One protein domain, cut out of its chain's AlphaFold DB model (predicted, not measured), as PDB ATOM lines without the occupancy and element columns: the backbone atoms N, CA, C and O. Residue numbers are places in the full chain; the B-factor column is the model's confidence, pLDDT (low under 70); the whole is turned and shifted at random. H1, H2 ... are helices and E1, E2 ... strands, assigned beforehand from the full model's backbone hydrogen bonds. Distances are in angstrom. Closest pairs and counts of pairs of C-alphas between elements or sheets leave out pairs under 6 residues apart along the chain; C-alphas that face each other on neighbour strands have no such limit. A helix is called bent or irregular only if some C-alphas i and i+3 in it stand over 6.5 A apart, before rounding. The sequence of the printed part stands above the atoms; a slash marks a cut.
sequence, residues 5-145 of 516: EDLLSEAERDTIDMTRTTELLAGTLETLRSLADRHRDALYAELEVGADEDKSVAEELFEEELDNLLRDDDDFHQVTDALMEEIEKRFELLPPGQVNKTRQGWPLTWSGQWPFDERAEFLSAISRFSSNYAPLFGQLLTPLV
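Overview. This is residues 5 to 145 of the 516 residues of an uncharacterized protein of Acidimicrobiia bacterium (UniProt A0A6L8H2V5). This is a long rod, built round H2 and H4, which run side by side in opposite ways, with H3 folding back at one end. The other end is a loose group: short H1, the small hairpin of E1 and E2, H5 and a last stretch, residues 131 to 145, with no named element. The 141 printed residues are mostly helix, in the order H1 H2 H3 H4 E1 E2 H5, with a two-strand antiparallel sheet. The whole is only just loose, close to extended, with a radius of gyration of the C-alphas of 21.5 A and spans of 73 by 34 by 23 A.

Arrangement. Start at H1, residues 10 to 13, which is apart from H2, residues 18 to 46. With residues 36 to 44 alone, H2 touches H3, residues 52 to 71, at a steep tilt of 54 degrees, opposite ways; the closest C-alphas, of Arg 40 and Phe 62, are 6.2 A apart. H3 is irregular, C-alphas 64 and 67 being 7.0 A apart, with a kink of 46 degrees near residue 64. H2 also touches H4, residues 74 to 93, at a shallow tilt of 22 degrees, opposite ways; look at the closest C-alphas, of Thr 28 and Val 79, 6.3 A apart. Next comes the antiparallel hairpin of E1, residues 98 to 101, and E2, residues 107 to 111, with N 100 and O 109 at 2.8 A, within hydrogen-bond range. H5, residues 119 to 130, is only just apart from H4, at 8.2 A. Every O i to N i+4 pair is within hydrogen-bond range in H2, but 12 of 16 in H3 and H4 and 6 of 8 in H5; H1 is too short for such a pair.

Along the chain. Find C-alpha 18 at (172.888, 169.997, 170.016); from there H2 runs 41.7 A to C-alpha 46. H3 spans 29.0 A, H4 30.5 A and H5 15.6 A, ending at C-alpha 130, (178.527, 159.348, 153.896).

Size, cuts and confidence. The C-alphas farthest apart, of Gly 50 and Asp 117, are 72.8 A apart. The printed part has no cut, and no link is long. Look for pLDDT under 70 at residues 5 to 14 and 49 to 57.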
ATOM      1  N   GLU A   5     168.973 154.114 161.986       56.94
ATOM      2  CA  GLU A   5     168.633 154.295 163.390       56.94
ATOM      3  C   GLU A   5     169.296 153.265 164.328       56.94
ATOM      4  O   GLU A   5     169.596 153.620 165.467       56.94
ATOM      5  N   ASP A   6     169.612 152.058 163.853       56.50
ATOM      6  CA  ASP A   6     170.269 150.985 164.618       56.50
ATOM      7  C   ASP A   6     171.806 151.001 164.494       56.50
ATOM      8  O   ASP A   6     172.498 150.288 165.222       56.50
ATOM      9  N   LEU A   7     172.369 151.807 163.582       60.12
ATOM     10  CA  LEU A   7     173.813 151.820 163.304       60.12
ATOM     11  C   LEU A   7     174.623 152.703 164.266       60.12
ATOM     12  O   LEU A   7     175.839 152.545 164.339       60.12
ATOM     13  N   LEU A   8     173.992 153.625 164.999       60.97
ATOM     14  CA  LEU A   8     174.669 154.527 165.942       60.97
ATOM     15  C   LEU A   8     174.073 154.396 167.338       60.97
ATOM     16  O   LEU A   8     172.864 154.576 167.515       60.97
ATOM     17  N   SER A   9     174.929 154.142 168.327       60.31
ATOM     18  CA  SER A   9     174.514 153.954 169.719       60.31
ATOM     19  C   SER A   9     174.004 155.258 170.352       60.31
ATOM     20  O   SER A   9     174.444 156.352 169.996       60.31
ATOM     21  N   GLU A  10     173.098 155.167 171.333       55.41
ATOM     22  CA  GLU A  10     172.600 156.341 172.080       55.41
ATOM     23  C   GLU A  10     173.743 157.146 172.732       55.41
ATOM     24  O   GLU A  10     173.715 158.373 172.731       55.41
ATOM     25  N   ALA A  11     174.802 156.474 173.198       54.47
ATOM     26  CA  ALA A  11     175.973 157.119 173.798       54.47
ATOM     27  C   ALA A  11     176.776 157.981 172.801       54.47
ATOM     28  O   ALA A  11     177.349 159.002 173.182       54.47
ATOM     29  N   GLU A  12     176.798 157.607 171.520       58.12
ATOM     30  CA  GLU A  12     177.447 158.392 170.462       58.12
ATOM     31  C   GLU A  12     176.614 159.611 170.043       58.12
ATOM     32  O   GLU A  12     177.172 160.574 169.512       58.12
ATOM     33  N   ARG A  13     175.297 159.602 170.300       59.53
ATOM     34  CA  ARG A  13     174.390 160.719 169.983       59.53
ATOM     35  C   ARG A  13     174.494 161.873 170.982       59.53
ATOM     36  O   ARG A  13     174.314 163.016 170.572       59.53
ATOM     37  N   ASP A  14     174.850 161.588 172.235       61.12
ATOM     38  CA  ASP A  14     174.914 162.569 173.333       61.12
ATOM     39  C   ASP A  14     176.281 163.265 173.487       61.12
ATOM     40  O   ASP A  14     176.470 164.097 174.373       61.12
ATOM     41  N   THR A  15     177.259 162.945 172.635       73.81
ATOM     42  CA  THR A  15     178.616 163.514 172.743       73.81
ATOM     43  C   THR A  15     178.673 164.990 172.312       73.81
ATOM     44  O   THR A  15     179.477 165.753 172.844       73.81
ATOM     45  N   ILE A  16     177.798 165.424 171.394       83.62
ATOM     46  CA  ILE A  16     177.666 166.833 170.992       83.62
ATOM     47  C   ILE A  16     176.393 167.427 171.597       83.62
ATOM     48  O   ILE A  16     175.290 166.941 171.355       83.62
ATOM     49  N   ASP A  17     176.539 168.545 172.312       87.25
ATOM     50  CA  ASP A  17     175.408 169.328 172.814       87.25
ATOM     51  C   ASP A  17     174.710 170.084 171.673       87.25
ATOM     52  O   ASP A  17     175.049 171.221 171.327       87.25
ATOM     53  N   MET A  18     173.698 169.438 171.097       87.00
ATOM     54  CA  MET A  18     172.888 169.997 170.016       87.00
ATOM     55  C   MET A  18     172.050 171.207 170.449       87.00
ATOM     56  O   MET A  18     171.696 172.034 169.601       87.00
ATOM     57  N   THR A  19     171.756 171.353 171.746       90.12
ATOM     58  CA  THR A  19     171.069 172.544 172.268       90.12
ATOM     59  C   THR A  19     171.987 173.745 172.118       90.12
ATOM     60  O   THR A  19     171.608 174.738 171.496       90.12
ATOM     61  N   ARG A  20     173.240 173.606 172.562       90.19
ATOM     62  CA  ARG A  20     174.263 174.642 172.406       90.19
ATOM     63  C   ARG A  20     174.577 174.944 170.942       90.19
ATOM     64  O   ARG A  20     174.738 176.113 170.597       90.19
ATOM     65  N   THR A  21     174.627 173.933 170.069       91.38
ATOM     66  CA  THR A  21     174.757 174.162 168.617       91.38
ATOM     67  C   THR A  21     173.605 175.029 168.105       91.38
ATOM     68  O   THR A  21     173.824 175.998 167.381       91.38
ATOM     69  N   THR A  22     172.369 174.703 168.487       91.69
ATOM     70  CA  THR A  22     171.173 175.423 168.029       91.69
ATOM     71  C   THR A  22     171.152 176.865 168.533       91.69
ATOM     72  O   THR A  22     170.861 177.776 167.761       91.69
ATOM     73  N   GLU A  23     171.512 177.089 169.798       94.69
ATOM     74  CA  GLU A  23     171.647 178.427 170.385       94.69
ATOM     75  C   GLU A  23     172.712 179.261 169.662       94.69
ATOM     76  O   GLU A  23     172.458 180.418 169.324       94.69
ATOM     77  N   LEU A  24     173.870 178.665 169.349       94.81
ATOM     78  CA  LEU A  24     174.919 179.335 168.579       94.81
ATOM     79  C   LEU A  24     174.425 179.731 167.185       94.81
ATOM     80  O   LEU A  24     174.657 180.860 166.752       94.81
ATOM     81  N   LEU A  25     173.743 178.827 166.477       93.94
ATOM     82  CA  LEU A  25     173.212 179.106 165.140       93.94
ATOM     83  C   LEU A  25     172.144 180.207 165.174       93.94
ATOM     84  O   LEU A  25     172.145 181.083 164.310       93.94
ATOM     85  N   ALA A  26     171.267 180.205 166.180       95.06
ATOM     86  CA  ALA A  26     170.275 181.260 166.369       95.06
ATOM     87  C   ALA A  26     170.941 182.623 166.627       95.06
ATOM     88  O   ALA A  26     170.645 183.589 165.921       95.06
ATOM     89  N   GLY A  27     171.901 182.687 167.557       95.62
ATOM     90  CA  GLY A  27     172.658 183.911 167.842       95.62
ATOM     91  C   GLY A  27     173.488 184.392 166.648       95.62
ATOM     92  O   GLY A  27     173.578 185.591 166.384       95.62
ATOM     93  N   THR A  28     174.028 183.460 165.860       95.38
ATOM     94  CA  THR A  28     174.724 183.759 164.602       95.38
ATOM     95  C   THR A  28     173.788 184.419 163.595       95.38
ATOM     96  O   THR A  28     174.142 185.433 163.002       95.38
ATOM     97  N   LEU A  29     172.573 183.890 163.414       95.56
ATOM     98  CA  LEU A  29     171.585 184.476 162.502       95.56
ATOM     99  C   LEU A  29     171.156 185.879 162.939       95.56
ATOM    100  O   LEU A  29     171.007 186.757 162.090       95.56
ATOM    101  N   GLU A  30     170.961 186.101 164.238       95.31
ATOM    102  CA  GLU A  30     170.656 187.429 164.781       95.31
ATOM    103  C   GLU A  30     171.803 188.412 164.534       95.31
ATOM    104  O   GLU A  30     171.571 189.513 164.030       95.31
ATOM    105  N   THR A  31     173.040 187.983 164.794       94.38
ATOM    106  CA  THR A  31     174.242 188.789 164.560       94.38
ATOM    107  C   THR A  31     174.380 189.136 163.079       94.38
ATOM    108  O   THR A  31     174.471 190.310 162.736       94.38
ATOM    109  N   LEU A  32     174.293 188.154 162.175       92.81
ATOM    110  CA  LEU A  32     174.389 188.378 160.728       92.81
ATOM    111  C   LEU A  32     173.297 189.320 160.201       92.81
ATOM    112  O   LEU A  32     173.583 190.156 159.347       92.81
ATOM    113  N   ARG A  33     172.064 189.229 160.721       93.12
ATOM    114  CA  ARG A  33     170.989 190.179 160.383       93.12
ATOM    115  C   ARG A  33     171.330 191.591 160.842       93.12
ATOM    116  O   ARG A  33     171.229 192.516 160.046       93.12
ATOM    117  N   SER A  34     171.797 191.741 162.081       93.88
ATOM    118  CA  SER A  34     172.213 193.041 162.608       93.88
ATOM    119  C   SER A  34     173.389 193.637 161.832       93.88
ATOM    120  O   SER A  34     173.422 194.849 161.632       93.88
ATOM    121  N   LEU A  35     174.351 192.815 161.400       92.44
ATOM    122  CA  LEU A  35     175.476 193.251 160.571       92.44
ATOM    123  C   LEU A  35     175.001 193.719 159.199       92.44
ATOM    124  O   LEU A  35     175.396 194.791 158.749       92.44
ATOM    125  N   ALA A  36     174.117 192.949 158.560       89.75
ATOM    126  CA  ALA A  36     173.539 193.325 157.279       89.75
ATOM    127  C   ALA A  36     172.747 194.640 157.379       89.75
ATOM    128  O   ALA A  36     172.964 195.534 156.568       89.75
ATOM    129  N   ASP A  37     171.889 194.797 158.391       90.75
ATOM    130  CA  ASP A  37     171.133 196.036 158.610       90.75
ATOM    131  C   ASP A  37     172.066 197.230 158.874       90.75
ATOM    132  O   ASP A  37     171.908 198.279 158.252       90.75
ATOM    133  N   ARG A  38     173.085 197.059 159.728       92.06
ATOM    134  CA  ARG A  38     174.079 198.099 160.035       92.06
ATOM    135  C   ARG A  38     174.816 198.570 158.782       92.06
ATOM    136  O   ARG A  38     174.924 199.775 158.558       92.06
ATOM    137  N   HIS A  39     175.326 197.637 157.982       89.25
ATOM    138  CA  HIS A  39     176.066 197.956 156.758       89.25
ATOM    139  C   HIS A  39     175.161 198.540 155.673       89.25
ATOM    140  O   HIS A  39     175.571 199.467 154.978       89.25
ATOM    141  N   ARG A  40     173.910 198.069 155.566       86.81
ATOM    142  CA  ARG A  40     172.917 198.642 154.648       86.81
ATOM    143  C   ARG A  40     172.632 200.093 155.010       86.81
ATOM    144  O   ARG A  40     172.703 200.961 154.148       86.81
ATOM    145  N   ASP A  41     172.312 200.357 156.271       87.56
ATOM    146  CA  ASP A  41     171.912 201.688 156.721       87.56
ATOM    147  C   ASP A  41     173.077 202.688 156.604       87.56
ATOM    148  O   ASP A  41     172.864 203.833 156.198       87.56
ATOM    149  N   ALA A  42     174.312 202.247 156.879       85.56
ATOM    150  CA  ALA A  42     175.519 203.042 156.648       85.56
ATOM    151  C   ALA A  42     175.693 203.396 155.162       85.56
ATOM    152  O   ALA A  42     175.854 204.570 154.827       85.56
ATOM    153  N   LEU A  43     175.569 202.412 154.267       82.06
ATOM    154  CA  LEU A  43     175.676 202.629 152.825       82.06
ATOM    155  C   LEU A  43     174.570 203.559 152.298       82.06
ATOM    156  O   LEU A  43     174.826 204.444 151.485       82.06
ATOM    157  N   TYR A  44     173.333 203.397 152.772       82.69
ATOM    158  CA  TYR A  44     172.203 204.237 152.359       82.69
ATOM    159  C   TYR A  44     172.387 205.689 152.804       82.69
ATOM    160  O   TYR A  44     172.014 206.607 152.071       82.69
ATOM    161  N   ALA A  45     172.973 205.897 153.988       82.81
ATOM    162  CA  ALA A  45     173.324 207.221 154.476       82.81
ATOM    163  C   ALA A  45     174.450 207.861 153.645       82.81
ATOM    164  O   ALA A  45     174.363 209.047 153.337       82.81
ATOM    165  N   GLU A  46     175.469 207.092 153.247       80.12
ATOM    166  CA  GLU A  46     176.566 207.575 152.391       80.12
ATOM    167  C   GLU A  46     176.106 207.955 150.977       80.12
ATOM    168  O   GLU A  46     176.638 208.893 150.384       80.12
ATOM    169  N   LEU A  47     175.114 207.244 150.439       75.19
ATOM    170  CA  LEU A  47     174.602 207.440 149.080       75.19
ATOM    171  C   LEU A  47     173.457 208.463 148.978       75.19
ATOM    172  O   LEU A  47     172.973 208.702 147.875       75.19
ATOM    173  N   GLU A  48     173.009 209.048 150.096       75.75
ATOM    174  CA  GLU A  48     171.884 210.001 150.157       75.75
ATOM    175  C   GLU A  48     170.603 209.494 149.447       75.75
ATOM    176  O   GLU A  48     169.889 210.251 148.785       75.75
ATOM    177  N   VAL A  49     170.297 208.197 149.572       69.50
ATOM    178  CA  VAL A  49     169.211 207.518 148.835       69.50
ATOM    179  C   VAL A  49     167.839 208.104 149.202       69.50
ATOM    180  O   VAL A  49     167.317 207.860 150.292       69.50
ATOM    181  N   GLY A  50     167.232 208.869 148.286       61.44
ATOM    182  CA  GLY A  50     165.978 209.597 148.520       61.44
ATOM    183  C   GLY A  50     164.747 209.085 147.756       61.44
ATOM    184  O   GLY A  50     163.626 209.297 148.226       61.44
ATOM    185  N   ALA A  51     164.914 208.417 146.603       61.53
ATOM    186  CA  ALA A  51     163.820 207.960 145.729       61.53
ATOM    187  C   ALA A  51     163.771 206.425 145.540       61.53
ATOM    188  O   ALA A  51     164.735 205.719 145.814       61.53
ATOM    189  N   ASP A  52     162.642 205.887 145.052       60.44
ATOM    190  CA  ASP A  52     162.467 204.434 144.849       60.44
ATOM    191  C   ASP A  52     163.370 203.847 143.741       60.44
ATOM    192  O   ASP A  52     163.784 202.695 143.851       60.44
ATOM    193  N   GLU A  53     163.735 204.625 142.710       56.53
ATOM    194  CA  GLU A  53     164.749 204.206 141.722       56.53
ATOM    195  C   GLU A  53     166.154 204.127 142.346       56.53
ATOM    196  O   GLU A  53     166.907 203.202 142.040       56.53
ATOM    197  N   ASP A  54     166.477 205.023 143.286       63.91
ATOM    198  CA  ASP A  54     167.758 205.012 144.004       63.91
ATOM    199  C   ASP A  54     167.853 203.818 144.963       63.91
ATOM    200  O   ASP A  54     168.933 203.264 145.147       63.91
ATOM    201  N   LYS A  55     166.725 203.375 145.539       68.19
ATOM    202  CA  LYS A  55     166.690 202.199 146.423       68.19
ATOM    203  C   LYS A  55     167.089 200.921 145.703       68.19
ATOM    204  O   LYS A  55     167.897 200.179 146.237       68.19
ATOM    205  N   SER A  56     166.578 200.672 144.495       67.38
ATOM    206  CA  SER A  56     166.945 199.459 143.746       67.38
ATOM    207  C   SER A  56     168.433 199.437 143.385       67.38
ATOM    208  O   SER A  56     169.048 198.374 143.402       67.38
ATOM    209  N   VAL A  57     169.013 200.598 143.067       68.69
ATOM    210  CA  VAL A  57     170.451 200.731 142.784       68.69
ATOM    211  C   VAL A  57     171.276 200.567 144.064       68.69
ATOM    212  O   VAL A  57     172.327 199.932 144.035       68.69
ATOM    213  N   ALA A  58     170.799 201.109 145.186       71.62
ATOM    214  CA  ALA A  58     171.439 200.975 146.488       71.62
ATOM    215  C   ALA A  58     171.377 199.540 147.031       71.62
ATOM    216  O   ALA A  58     172.350 199.092 147.625       71.62
ATOM    217  N   GLU A  59     170.289 198.803 146.791       75.00
ATOM    218  CA  GLU A  59     170.186 197.373 147.113       75.00
ATOM    219  C   GLU A  59     171.191 196.554 146.297       75.00
ATOM    220  O   GLU A  59     171.956 195.796 146.884       75.00
ATOM    221  N   GLU A  60     171.262 196.748 144.973       71.31
ATOM    222  CA  GLU A  60     172.249 196.056 144.125       71.31
ATOM    223  C   GLU A  60     173.683 196.354 144.592       71.31
ATOM    224  O   GLU A  60     174.492 195.441 144.749       71.31
ATOM    225  N   LEU A  61     173.987 197.622 144.887       73.81
ATOM    226  CA  LEU A  61     175.295 198.028 145.398       73.81
ATOM    227  C   LEU A  61     175.585 197.447 146.791       73.81
ATOM    228  O   LEU A  61     176.710 197.029 147.056       73.81
ATOM    229  N   PHE A  62     174.581 197.389 147.666       79.88
ATOM    230  CA  PHE A  62     174.703 196.775 148.982       79.88
ATOM    231  C   PHE A  62     175.031 195.289 148.869       79.88
ATOM    232  O   PHE A  62     175.992 194.837 149.483       79.88
ATOM    233  N   GLU A  63     174.287 194.529 148.061       75.31
ATOM    234  CA  GLU A  63     174.581 193.107 147.881       75.31
ATOM    235  C   GLU A  63     175.984 192.887 147.277       75.31
ATOM    236  O   GLU A  63     176.659 191.910 147.618       75.31
ATOM    237  N   GLU A  64     176.448 193.791 146.404       70.94
ATOM    238  CA  GLU A  64     177.784 193.742 145.795       70.94
ATOM    239  C   GLU A  64     178.917 194.002 146.805       70.94
ATOM    240  O   GLU A  64     179.915 193.263 146.804       70.94
ATOM    241  N   GLU A  65     178.762 195.014 147.666       76.69
ATOM    242  CA  GLU A  65     179.777 195.449 148.636       76.69
ATOM    243  C   GLU A  65     179.730 194.703 149.970       76.69
ATOM    244  O   GLU A  65     180.741 194.669 150.672       76.69
ATOM    245  N   LEU A  66     178.615 194.056 150.318       80.75
ATOM    246  CA  LEU A  66     178.446 193.404 151.619       80.75
ATOM    247  C   LEU A  66     179.571 192.402 151.932       80.75
ATOM    248  O   LEU A  66     180.088 192.404 153.041       80.75
ATOM    249  N   ASP A  67     180.014 191.591 150.963       76.06
ATOM    250  CA  ASP A  67     181.143 190.656 151.161       76.06
ATOM    251  C   ASP A  67     182.457 191.378 151.510       76.06
ATOM    252  O   ASP A  67     183.257 190.848 152.272       76.06
ATOM    253  N   ASN A  68     182.694 192.577 150.966       78.81
ATOM    254  CA  ASN A  68     183.883 193.366 151.292       78.81
ATOM    255  C   ASN A  68     183.746 193.982 152.686       78.81
ATOM    256  O   ASN A  68     184.650 193.840 153.501       78.81
ATOM    257  N   LEU A  69     182.589 194.587 152.974       82.44
ATOM    258  CA  LEU A  69     182.294 195.195 154.272       82.44
ATOM    259  C   LEU A  69     182.402 194.180 155.414       82.44
ATOM    260  O   LEU A  69     182.944 194.499 156.466       82.44
ATOM    261  N   LEU A  70     181.944 192.944 155.197       85.62
ATOM    262  CA  LEU A  70     182.039 191.875 156.190       85.62
ATOM    263  C   LEU A  70     183.481 191.400 156.433       85.62
ATOM    264  O   LEU A  70     183.782 190.976 157.541       85.62
ATOM    265  N   ARG A  71     184.390 191.479 155.451       82.69
ATOM    266  CA  ARG A  71     185.806 191.083 155.635       82.69
ATOM    267  C   ARG A  71     186.604 192.030 156.518       82.69
ATOM    268  O   ARG A  71     187.639 191.628 157.037       82.69
ATOM    269  N   ASP A  72     186.149 193.266 156.648       86.00
ATOM    270  CA  ASP A  72     186.779 194.265 157.506       86.00
ATOM    271  C   ASP A  72     186.057 194.377 158.864       86.00
ATOM    272  O   ASP A  72     186.407 195.225 159.687       86.00
ATOM    273  N   ASP A  73     185.050 193.530 159.112       90.69
ATOM    274  CA  ASP A  73     184.198 193.591 160.295       90.69
ATOM    275  C   ASP A  73     184.595 192.544 161.350       90.69
ATOM    276  O   ASP A  73     184.447 191.335 161.156       90.69
ATOM    277  N   ASP A  74     185.067 193.013 162.506       92.81
ATOM    278  CA  ASP A  74     185.501 192.145 163.607       92.81
ATOM    279  C   ASP A  74     184.366 191.267 164.166       92.81
ATOM    280  O   ASP A  74     184.624 190.143 164.609       92.81
ATOM    281  N   ASP A  75     183.109 191.727 164.130       91.94
ATOM    282  CA  ASP A  75     181.965 190.928 164.589       91.94
ATOM    283  C   ASP A  75     181.706 189.759 163.624       91.94
ATOM    284  O   ASP A  75     181.353 188.653 164.041       91.94
ATOM    285  N   PHE A  76     181.925 189.970 162.321       93.00
ATOM    286  CA  PHE A  76     181.828 188.905 161.322       93.00
ATOM    287  C   PHE A  76     182.945 187.864 161.486       93.00
ATOM    288  O   PHE A  76     182.700 186.660 161.347       93.00
ATOM    289  N   HIS A  77     184.158 188.302 161.829       93.38
ATOM    290  CA  HIS A  77     185.257 187.392 162.158       93.38
ATOM    291  C   HIS A  77     184.936 186.533 163.383       93.38
ATOM    292  O   HIS A  77     185.094 185.316 163.316       93.38
ATOM    293  N   GLN A  78     184.373 187.118 164.445       94.12
ATOM    294  CA  GLN A  78     183.934 186.362 165.626       94.12
ATOM    295  C   GLN A  78     182.867 185.314 165.290       94.12
ATOM    296  O   GLN A  78     182.932 184.188 165.784       94.12
ATOM    297  N   VAL A  79     181.902 185.657 164.430       94.75
ATOM    298  CA  VAL A  79     180.909 184.692 163.928       94.75
ATOM    299  C   VAL A  79     181.594 183.547 163.183       94.75
ATOM    300  O   VAL A  79     181.279 182.381 163.418       94.75
ATOM    301  N   THR A  80     182.537 183.867 162.298       93.62
ATOM    302  CA  THR A  80     183.268 182.865 161.513       93.62
ATOM    303  C   THR A  80     184.062 181.926 162.419       93.62
ATOM    304  O   THR A  80     183.947 180.711 162.269       93.62
ATOM    305  N   ASP A  81     184.803 182.466 163.385       93.88
ATOM    306  CA  ASP A  81     185.594 181.685 164.338       93.88
ATOM    307  C   ASP A  81     184.702 180.771 165.186       93.88
ATOM    308  O   ASP A  81     184.967 179.573 165.284       93.88
ATOM    309  N   ALA A  82     183.587 181.288 165.710       94.56
ATOM    310  CA  ALA A  82     182.651 180.492 166.502       94.56
ATOM    311  C   ALA A  82     182.034 179.336 165.694       94.56
ATOM    312  O   ALA A  82     181.888 178.225 166.207       94.56
ATOM    313  N   LEU A  83     181.698 179.567 164.420       93.75
ATOM    314  CA  LEU A  83     181.220 178.509 163.527       93.75
ATOM    315  C   LEU A  83     182.317 177.483 163.221       93.75
ATOM    316  O   LEU A  83     182.028 176.288 163.190       93.75
ATOM    317  N   MET A  84     183.560 177.921 163.010       91.94
ATOM    318  CA  MET A  84     184.690 177.024 162.758       91.94
ATOM    319  C   MET A  84     185.002 176.144 163.973       91.94
ATOM    320  O   MET A  84     185.157 174.933 163.807       91.94
ATOM    321  N   GLU A  85     185.014 176.709 165.181       91.38
ATOM    322  CA  GLU A  85     185.156 175.958 166.438       91.38
ATOM    323  C   GLU A  85     184.016 174.949 166.622       91.38
ATOM    324  O   GLU A  85     184.231 173.806 167.031       91.38
ATOM    325  N   GLU A  86     182.784 175.345 166.301       92.25
ATOM    326  CA  GLU A  86     181.628 174.460 166.392       92.25
ATOM    327  C   GLU A  86     181.716 173.313 165.373       92.25
ATOM    328  O   GLU A  86     181.438 172.161 165.715       92.25
ATOM    329  N   ILE A  87     182.155 173.581 164.141       91.62
ATOM    330  CA  ILE A  87     182.422 172.545 163.133       91.62
ATOM    331  C   ILE A  87     183.524 171.594 163.614       91.62
ATOM    332  O   ILE A  87     183.384 170.381 163.451       91.62
ATOM    333  N   GLU A  88     184.585 172.110 164.242       89.69
ATOM    334  CA  GLU A  88     185.719 171.300 164.701       89.69
ATOM    335  C   GLU A  88     185.294 170.195 165.683       89.69
ATOM    336  O   GLU A  88     185.782 169.066 165.587       89.69
ATOM    337  N   LYS A  89     184.292 170.455 166.533       89.81
ATOM    338  CA  LYS A  89     183.731 169.458 167.467       89.81
ATOM    339  C   LYS A  89     183.216 168.196 166.776       89.81
ATOM    340  O   LYS A  89     183.232 167.122 167.365       89.81
ATOM    341  N   ARG A  90     182.790 168.270 165.508       90.25
ATOM    342  CA  ARG A  90     182.296 167.085 164.777       90.25
ATOM    343  C   ARG A  90     183.407 166.071 164.529       90.25
ATOM    344  O   ARG A  90     183.123 164.885 164.388       90.25
ATOM    345  N   PHE A  91     184.667 166.506 164.530       89.69
ATOM    346  CA  PHE A  91     185.807 165.603 164.425       89.69
ATOM    347  C   PHE A  91     186.125 164.870 165.741       89.69
ATOM    348  O   PHE A  91     186.889 163.909 165.714       89.69
ATOM    349  N   GLU A  92     185.529 165.252 166.875       87.06
ATOM    350  CA  GLU A  92     185.604 164.468 168.120       87.06
ATOM    351  C   GLU A  92     184.799 163.163 168.013       87.06
ATOM    352  O   GLU A  92     185.100 162.192 168.701       87.06
ATOM    353  N   LEU A  93     183.833 163.112 167.086       87.50
ATOM    354  CA  LEU A  93     183.018 161.933 166.780       87.50
ATOM    355  C   LEU A  93     183.654 160.999 165.742       87.50
ATOM    356  O   LEU A  93     182.968 160.137 165.183       87.50
ATOM    357  N   LEU A  94     184.934 161.202 165.416       88.56
ATOM    358  CA  LEU A  94     185.626 160.343 164.465       88.56
ATOM    359  C   LEU A  94     185.728 158.916 165.023       88.56
ATOM    360  O   LEU A  94     186.214 158.735 166.143       88.56
ATOM    361  N   PRO A  95     185.350 157.895 164.236       86.06
ATOM    362  CA  PRO A  95     185.547 156.511 164.638       86.06
ATOM    363  C   PRO A  95     187.042 156.172 164.786       86.06
ATOM    364  O   PRO A  95     187.901 156.894 164.250       86.06
ATOM    365  N   PRO A  96     187.378 155.051 165.457       86.75
ATOM    366  CA  PRO A  96     188.753 154.586 165.589       86.75
ATOM    367  C   PRO A  96     189.482 154.545 164.240       86.75
ATOM    368  O   PRO A  96     189.001 153.968 163.265       86.75
ATOM    369  N   GLY A  97     190.651 155.178 164.178       90.31
ATOM    370  CA  GLY A  97     191.429 155.284 162.951       90.31
ATOM    371  C   GLY A  97     192.589 156.269 163.066       90.31
ATOM    372  O   GLY A  97     192.820 156.888 164.105       90.31
ATOM    373  N   GLN A  98     193.335 156.414 161.977       92.88
ATOM    374  CA  GLN A  98     194.441 157.350 161.846       92.88
ATOM    375  C   GLN A  98     193.983 158.611 161.113       92.88
ATOM    376  O   GLN A  98     193.552 158.545 159.961       92.88
ATOM    377  N   VAL A  99     194.146 159.765 161.764       93.06
ATOM    378  CA  VAL A  99     193.896 161.090 161.180       93.06
ATOM    379  C   VAL A  99     195.221 161.732 160.789       93.06
ATOM    380  O   VAL A  99     196.089 161.940 161.636       93.06
ATOM    381  N   ASN A 100     195.354 162.120 159.523       93.62
ATOM    382  CA  ASN A 100     196.410 163.025 159.083       93.62
ATOM    383  C   ASN A 100     195.851 164.445 159.021       93.62
ATOM    384  O   ASN A 100     194.796 164.680 158.429       93.62
ATOM    385  N   LYS A 101     196.576 165.385 159.622       92.50
ATOM    386  CA  LYS A 101     196.197 166.796 159.713       92.50
ATOM    387  C   LYS A 101     197.155 167.668 158.902       92.50
ATOM    388  O   LYS A 101     198.304 167.297 158.664       92.50
ATOM    389  N   THR A 102     196.689 168.840 158.484       89.88
ATOM    390  CA  THR A 102     197.545 169.887 157.914       89.88
ATOM    391  C   THR A 102     198.485 170.457 158.985       89.88
ATOM    392  O   THR A 102     198.346 170.180 160.177       89.88
ATOM    393  N   ARG A 103     199.427 171.323 158.582       88.00
ATOM    394  CA  ARG A 103     200.300 172.045 159.534       88.00
ATOM    395  C   ARG A 103     199.527 172.918 160.532       88.00
ATOM    396  O   ARG A 103     200.062 173.214 161.591       88.00
ATOM    397  N   GLN A 104     198.307 173.328 160.187       86.06
ATOM    398  CA  GLN A 104     197.425 174.139 161.029       86.06
ATOM    399  C   GLN A 104     196.484 173.284 161.896       86.06
ATOM    400  O   GLN A 104     195.644 173.831 162.592       86.06
ATOM    401  N   GLY A 105     196.604 171.950 161.863       84.62
ATOM    402  CA  GLY A 105     195.786 171.050 162.682       84.62
ATOM    403  C   GLY A 105     194.456 170.624 162.052       84.62
ATOM    404  O   GLY A 105     193.779 169.765 162.616       84.62
ATOM    405  N   TRP A 106     194.115 171.131 160.862       88.25
ATOM    406  CA  TRP A 106     192.882 170.758 160.164       88.25
ATOM    407  C   TRP A 106     192.940 169.314 159.629       88.25
ATOM    408  O   TRP A 106     193.938 168.962 158.991       88.25
ATOM    409  N   PRO A 107     191.916 168.467 159.842       89.88
ATOM    410  CA  PRO A 107     191.873 167.109 159.296       89.88
ATOM    411  C   PRO A 107     191.917 167.093 157.762       89.88
ATOM    412  O   PRO A 107     191.126 167.754 157.097       89.88
ATOM    413  N   LEU A 108     192.855 166.329 157.196       91.44
ATOM    414  CA  LEU A 108     193.021 166.160 155.748       91.44
ATOM    415  C   LEU A 108     192.515 164.791 155.284       91.44
ATOM    416  O   LEU A 108     191.808 164.688 154.289       91.44
ATOM    417  N   THR A 109     192.903 163.728 155.992       93.94
ATOM    418  CA  THR A 109     192.490 162.355 155.676       93.94
ATOM    419  C   THR A 109     192.278 161.573 156.957       93.94
ATOM    420  O   THR A 109     193.097 161.672 157.872       93.94
ATOM    421  N   TRP A 110     191.257 160.729 156.984       94.75
ATOM    422  CA  TRP A 110     191.086 159.696 157.996       94.75
ATOM    423  C   TRP A 110     191.160 158.320 157.325       94.75
ATOM    424  O   TRP A 110     190.764 158.164 156.170       94.75
ATOM    425  N   SER A 111     191.713 157.340 158.032       94.38
ATOM    426  CA  SER A 111     191.805 155.953 157.573       94.38
ATOM    427  C   SER A 111     191.567 155.004 158.737       94.38
ATOM    428  O   SER A 111     192.082 155.236 159.827       94.38
ATOM    429  N   GLY A 112     190.821 153.932 158.506       92.50
ATOM    430  CA  GLY A 112     190.588 152.888 159.496       92.50
ATOM    431  C   GLY A 112     190.573 151.508 158.849       92.50
ATOM    432  O   GLY A 112     190.571 151.385 157.621       92.50
ATOM    433  N   GLN A 113     190.609 150.476 159.685       92.56
ATOM    434  CA  GLN A 113     190.582 149.079 159.270       92.56
ATOM    435  C   GLN A 113     189.634 148.317 160.187       92.56
ATOM    436  O   GLN A 113     189.695 148.490 161.402       92.56
ATOM    437  N   TRP A 114     188.806 147.462 159.593       91.44
ATOM    438  CA  TRP A 114     187.867 146.601 160.302       91.44
ATOM    439  C   TRP A 114     188.111 145.140 159.921       91.44
ATOM    440  O   TRP A 114     188.493 144.864 158.775       91.44
ATOM    441  N   PRO A 115     187.893 144.198 160.852       90.38
ATOM    442  CA  PRO A 115     187.728 142.785 160.547       90.38
ATOM    443  C   PRO A 115     186.617 142.535 159.520       90.38
ATOM    444  O   PRO A 115     185.663 143.300 159.389       90.38
ATOM    445  N   PHE A 116     186.739 141.437 158.775       81.56
ATOM    446  CA  PHE A 116     185.806 141.089 157.698       81.56
ATOM    447  C   PHE A 116     184.389 140.760 158.202       81.56
ATOM    448  O   PHE A 116     183.407 140.979 157.497       81.56
ATOM    449  N   ASP A 117     184.282 140.226 159.414       84.56
ATOM    450  CA  ASP A 117     183.044 139.805 160.065       84.56
ATOM    451  C   ASP A 117     182.299 140.944 160.784       84.56
ATOM    452  O   ASP A 117     181.118 140.799 161.101       84.56
ATOM    453  N   GLU A 118     182.920 142.113 160.943       87.69
ATOM    454  CA  GLU A 118     182.361 143.270 161.657       87.69
ATOM    455  C   GLU A 118     181.708 144.291 160.704       87.69
ATOM    456  O   GLU A 118     181.932 145.501 160.771       87.69
ATOM    457  N   ARG A 119     180.853 143.808 159.788       85.81
ATOM    458  CA  ARG A 119     180.172 144.660 158.788       85.81
ATOM    459  C   ARG A 119     179.385 145.814 159.423       85.81
ATOM    460  O   ARG A 119     179.396 146.914 158.877       85.81
ATOM    461  N   ALA A 120     178.674 145.559 160.521       87.12
ATOM    462  CA  ALA A 120     177.840 146.567 161.177       87.12
ATOM    463  C   ALA A 120     178.684 147.725 161.735       87.12
ATOM    464  O   ALA A 120     178.365 148.888 161.493       87.12
ATOM    465  N   GLU A 121     179.809 147.415 162.387       87.81
ATOM    466  CA  GLU A 121     180.735 148.426 162.912       87.81
ATOM    467  C   GLU A 121     181.397 149.226 161.787       87.81
ATOM    468  O   GLU A 121     181.498 150.452 161.866       87.81
ATOM    469  N   PHE A 122     181.781 148.556 160.696       89.81
ATOM    470  CA  PHE A 122     182.300 149.225 159.505       89.81
ATOM    471  C   PHE A 122     181.285 150.217 158.914       89.81
ATOM    472  O   PHE A 122     181.634 151.363 158.623       89.81
ATOM    473  N   LEU A 123     180.026 149.802 158.740       89.25
ATOM    474  CA  LEU A 123     178.980 150.670 158.193       89.25
ATOM    475  C   LEU A 123     178.648 151.831 159.127       89.25
ATOM    476  O   LEU A 123     178.495 152.953 158.650       89.25
ATOM    477  N   SER A 124     178.607 151.583 160.436       86.62
ATOM    478  CA  SER A 124     178.466 152.627 161.451       86.62
ATOM    479  C   SER A 124     179.567 153.684 161.317       86.62
ATOM    480  O   SER A 124     179.275 154.872 161.152       86.62
ATOM    481  N   ALA A 125     180.833 153.259 161.241       89.19
ATOM    482  CA  ALA A 125     181.968 154.165 161.094       89.19
ATOM    483  C   ALA A 125     181.912 154.986 159.792       89.19
ATOM    484  O   ALA A 125     182.141 156.198 159.809       89.19
ATOM    485  N   ILE A 126     181.585 154.351 158.662       90.25
ATOM    486  CA  ILE A 126     181.498 155.028 157.360       90.25
ATOM    487  C   ILE A 126     180.298 155.979 157.284       90.25
ATOM    488  O   ILE A 126     180.427 157.053 156.692       90.25
ATOM    489  N   SER A 127     179.170 155.648 157.923       89.19
ATOM    490  CA  SER A 127     177.952 156.473 157.908       89.19
ATOM    491  C   SER A 127     178.206 157.910 158.377       89.19
ATOM    492  O   SER A 127     177.638 158.845 157.816       89.19
ATOM    493  N   ARG A 128     179.152 158.125 159.304       88.44
ATOM    494  CA  ARG A 128     179.576 159.460 159.764       88.44
ATOM    495  C   ARG A 128     180.064 160.356 158.618       88.44
ATOM    496  O   ARG A 128     179.922 161.577 158.693       88.44
ATOM    497  N   PHE A 129     180.645 159.760 157.580       90.88
ATOM    498  CA  PHE A 129     181.223 160.448 156.426       90.88
ATOM    499  C   PHE A 129     180.308 160.461 155.197       90.88
ATOM    500  O   PHE A 129     180.544 161.267 154.301       90.88
ATOM    501  N   SER A 130     179.325 159.558 155.113       89.69
ATOM    502  CA  SER A 130     178.527 159.348 153.896       89.69
ATOM    503  C   SER A 130     177.017 159.487 154.070       89.69
ATOM    504  O   SER A 130     176.320 159.630 153.069       89.69
ATOM    505  N   SER A 131     176.491 159.397 155.295       88.38
ATOM    506  CA  SER A 131     175.045 159.403 155.533       88.38
ATOM    507  C   SER A 131     174.437 160.763 155.178       88.38
ATOM    508  O   SER A 131     175.093 161.810 155.217       88.38
ATOM    509  N   ASN A 132     173.156 160.734 154.832       86.06
ATOM    510  CA  ASN A 132     172.288 161.893 154.664       86.06
ATOM    511  C   ASN A 132     171.040 161.796 155.560       86.06
ATOM    512  O   ASN A 132     170.040 162.474 155.311       86.06
ATOM    513  N   TYR A 133     171.089 160.961 156.600       87.19
ATOM    514  CA  TYR A 133     169.968 160.724 157.495       87.19
ATOM    515  C   TYR A 133     169.717 161.938 158.392       87.19
ATOM    516  O   TYR A 133     170.551 162.322 159.215       87.19
ATOM    517  N   ALA A 134     168.546 162.554 158.214       85.69
ATOM    518  CA  ALA A 134     168.190 163.828 158.835       85.69
ATOM    519  C   ALA A 134     168.346 163.869 160.370       85.69
ATOM    520  O   ALA A 134     168.832 164.883 160.873       85.69
ATOM    521  N   PRO A 135     168.017 162.807 161.135       85.19
ATOM    522  CA  PRO A 135     168.225 162.791 162.585       85.19
ATOM    523  C   PRO A 135     169.687 162.907 163.030       85.19
ATOM    524  O   PRO A 135     169.939 163.271 164.174       85.19
ATOM    525  N   LEU A 136     170.649 162.635 162.146       82.94
ATOM    526  CA  LEU A 136     172.081 162.770 162.430       82.94
ATOM    527  C   LEU A 136     172.644 164.129 162.002       82.94
ATOM    528  O   LEU A 136     173.844 164.382 162.140       82.94
ATOM    529  N   PHE A 137     171.815 165.026 161.465       86.88
ATOM    530  CA  PHE A 137     172.275 166.346 161.047       86.88
ATOM    531  C   PHE A 137     172.881 167.118 162.219       86.88
ATOM    532  O   PHE A 137     172.380 167.116 163.340       86.88
ATOM    533  N   GLY A 138     174.013 167.767 161.947       86.00
ATOM    534  CA  GLY A 138     174.847 168.368 162.982       86.00
ATOM    535  C   GLY A 138     175.798 167.389 163.670       86.00
ATOM    536  O   GLY A 138     176.593 167.838 164.484       86.00
ATOM    537  N   GLN A 139     175.793 166.100 163.326       85.94
ATOM    538  CA  GLN A 139     176.782 165.117 163.790       85.94
ATOM    539  C   GLN A 139     177.537 164.432 162.641       85.94
ATOM    540  O   GLN A 139     178.453 163.650 162.888       85.94
ATOM    541  N   LEU A 140     177.138 164.684 161.393       89.88
ATOM    542  CA  LEU A 140     177.752 164.120 160.194       89.88
ATOM    543  C   LEU A 140     178.872 165.018 159.663       89.88
ATOM    544  O   LEU A 140     178.789 166.245 159.724       89.88
ATOM    545  N   LEU A 141     179.883 164.388 159.072       91.50
ATOM    546  CA  LEU A 141     180.971 165.049 158.352       91.50
ATOM    547  C   LEU A 141     180.742 165.068 156.836       91.50
ATOM    548  O   LEU A 141     181.537 165.680 156.128       91.50
ATOM    549  N   THR A 142     179.664 164.454 156.336       89.81
ATOM    550  CA  THR A 142     179.339 164.327 154.903       89.81
ATOM    551  C   THR A 142     179.554 165.614 154.092       89.81
ATOM    552  O   THR A 142     180.213 165.538 153.056       89.81
ATOM    553  N   PRO A 143     179.126 166.815 154.544       88.56
ATOM    554  CA  PRO A 143     179.337 168.051 153.777       88.56
ATOM    555  C   PRO A 143     180.808 168.472 153.611       88.56
ATOM    556  O   PRO A 143     181.118 169.280 152.739       88.56
ATOM    557  N   LEU A 144     181.709 167.961 154.454       89.56
ATOM    558  CA  LEU A 144     183.147 168.258 154.436       89.56
ATOM    559  C   LEU A 144     183.963 167.186 153.699       89.56
ATOM    560  O   LEU A 144     185.157 167.373 153.465       89.56
ATOM    561  N   VAL A 145     183.350 166.053 153.353       89.81
ATOM    562  CA  VAL A 145     184.036 164.906 152.756       89.81
ATOM    563  C   VAL A 145     184.085 165.063 151.239       89.81
ATOM    564  O   VAL A 145     183.063 165.095 150.564       89.81
TER     565      VAL A 145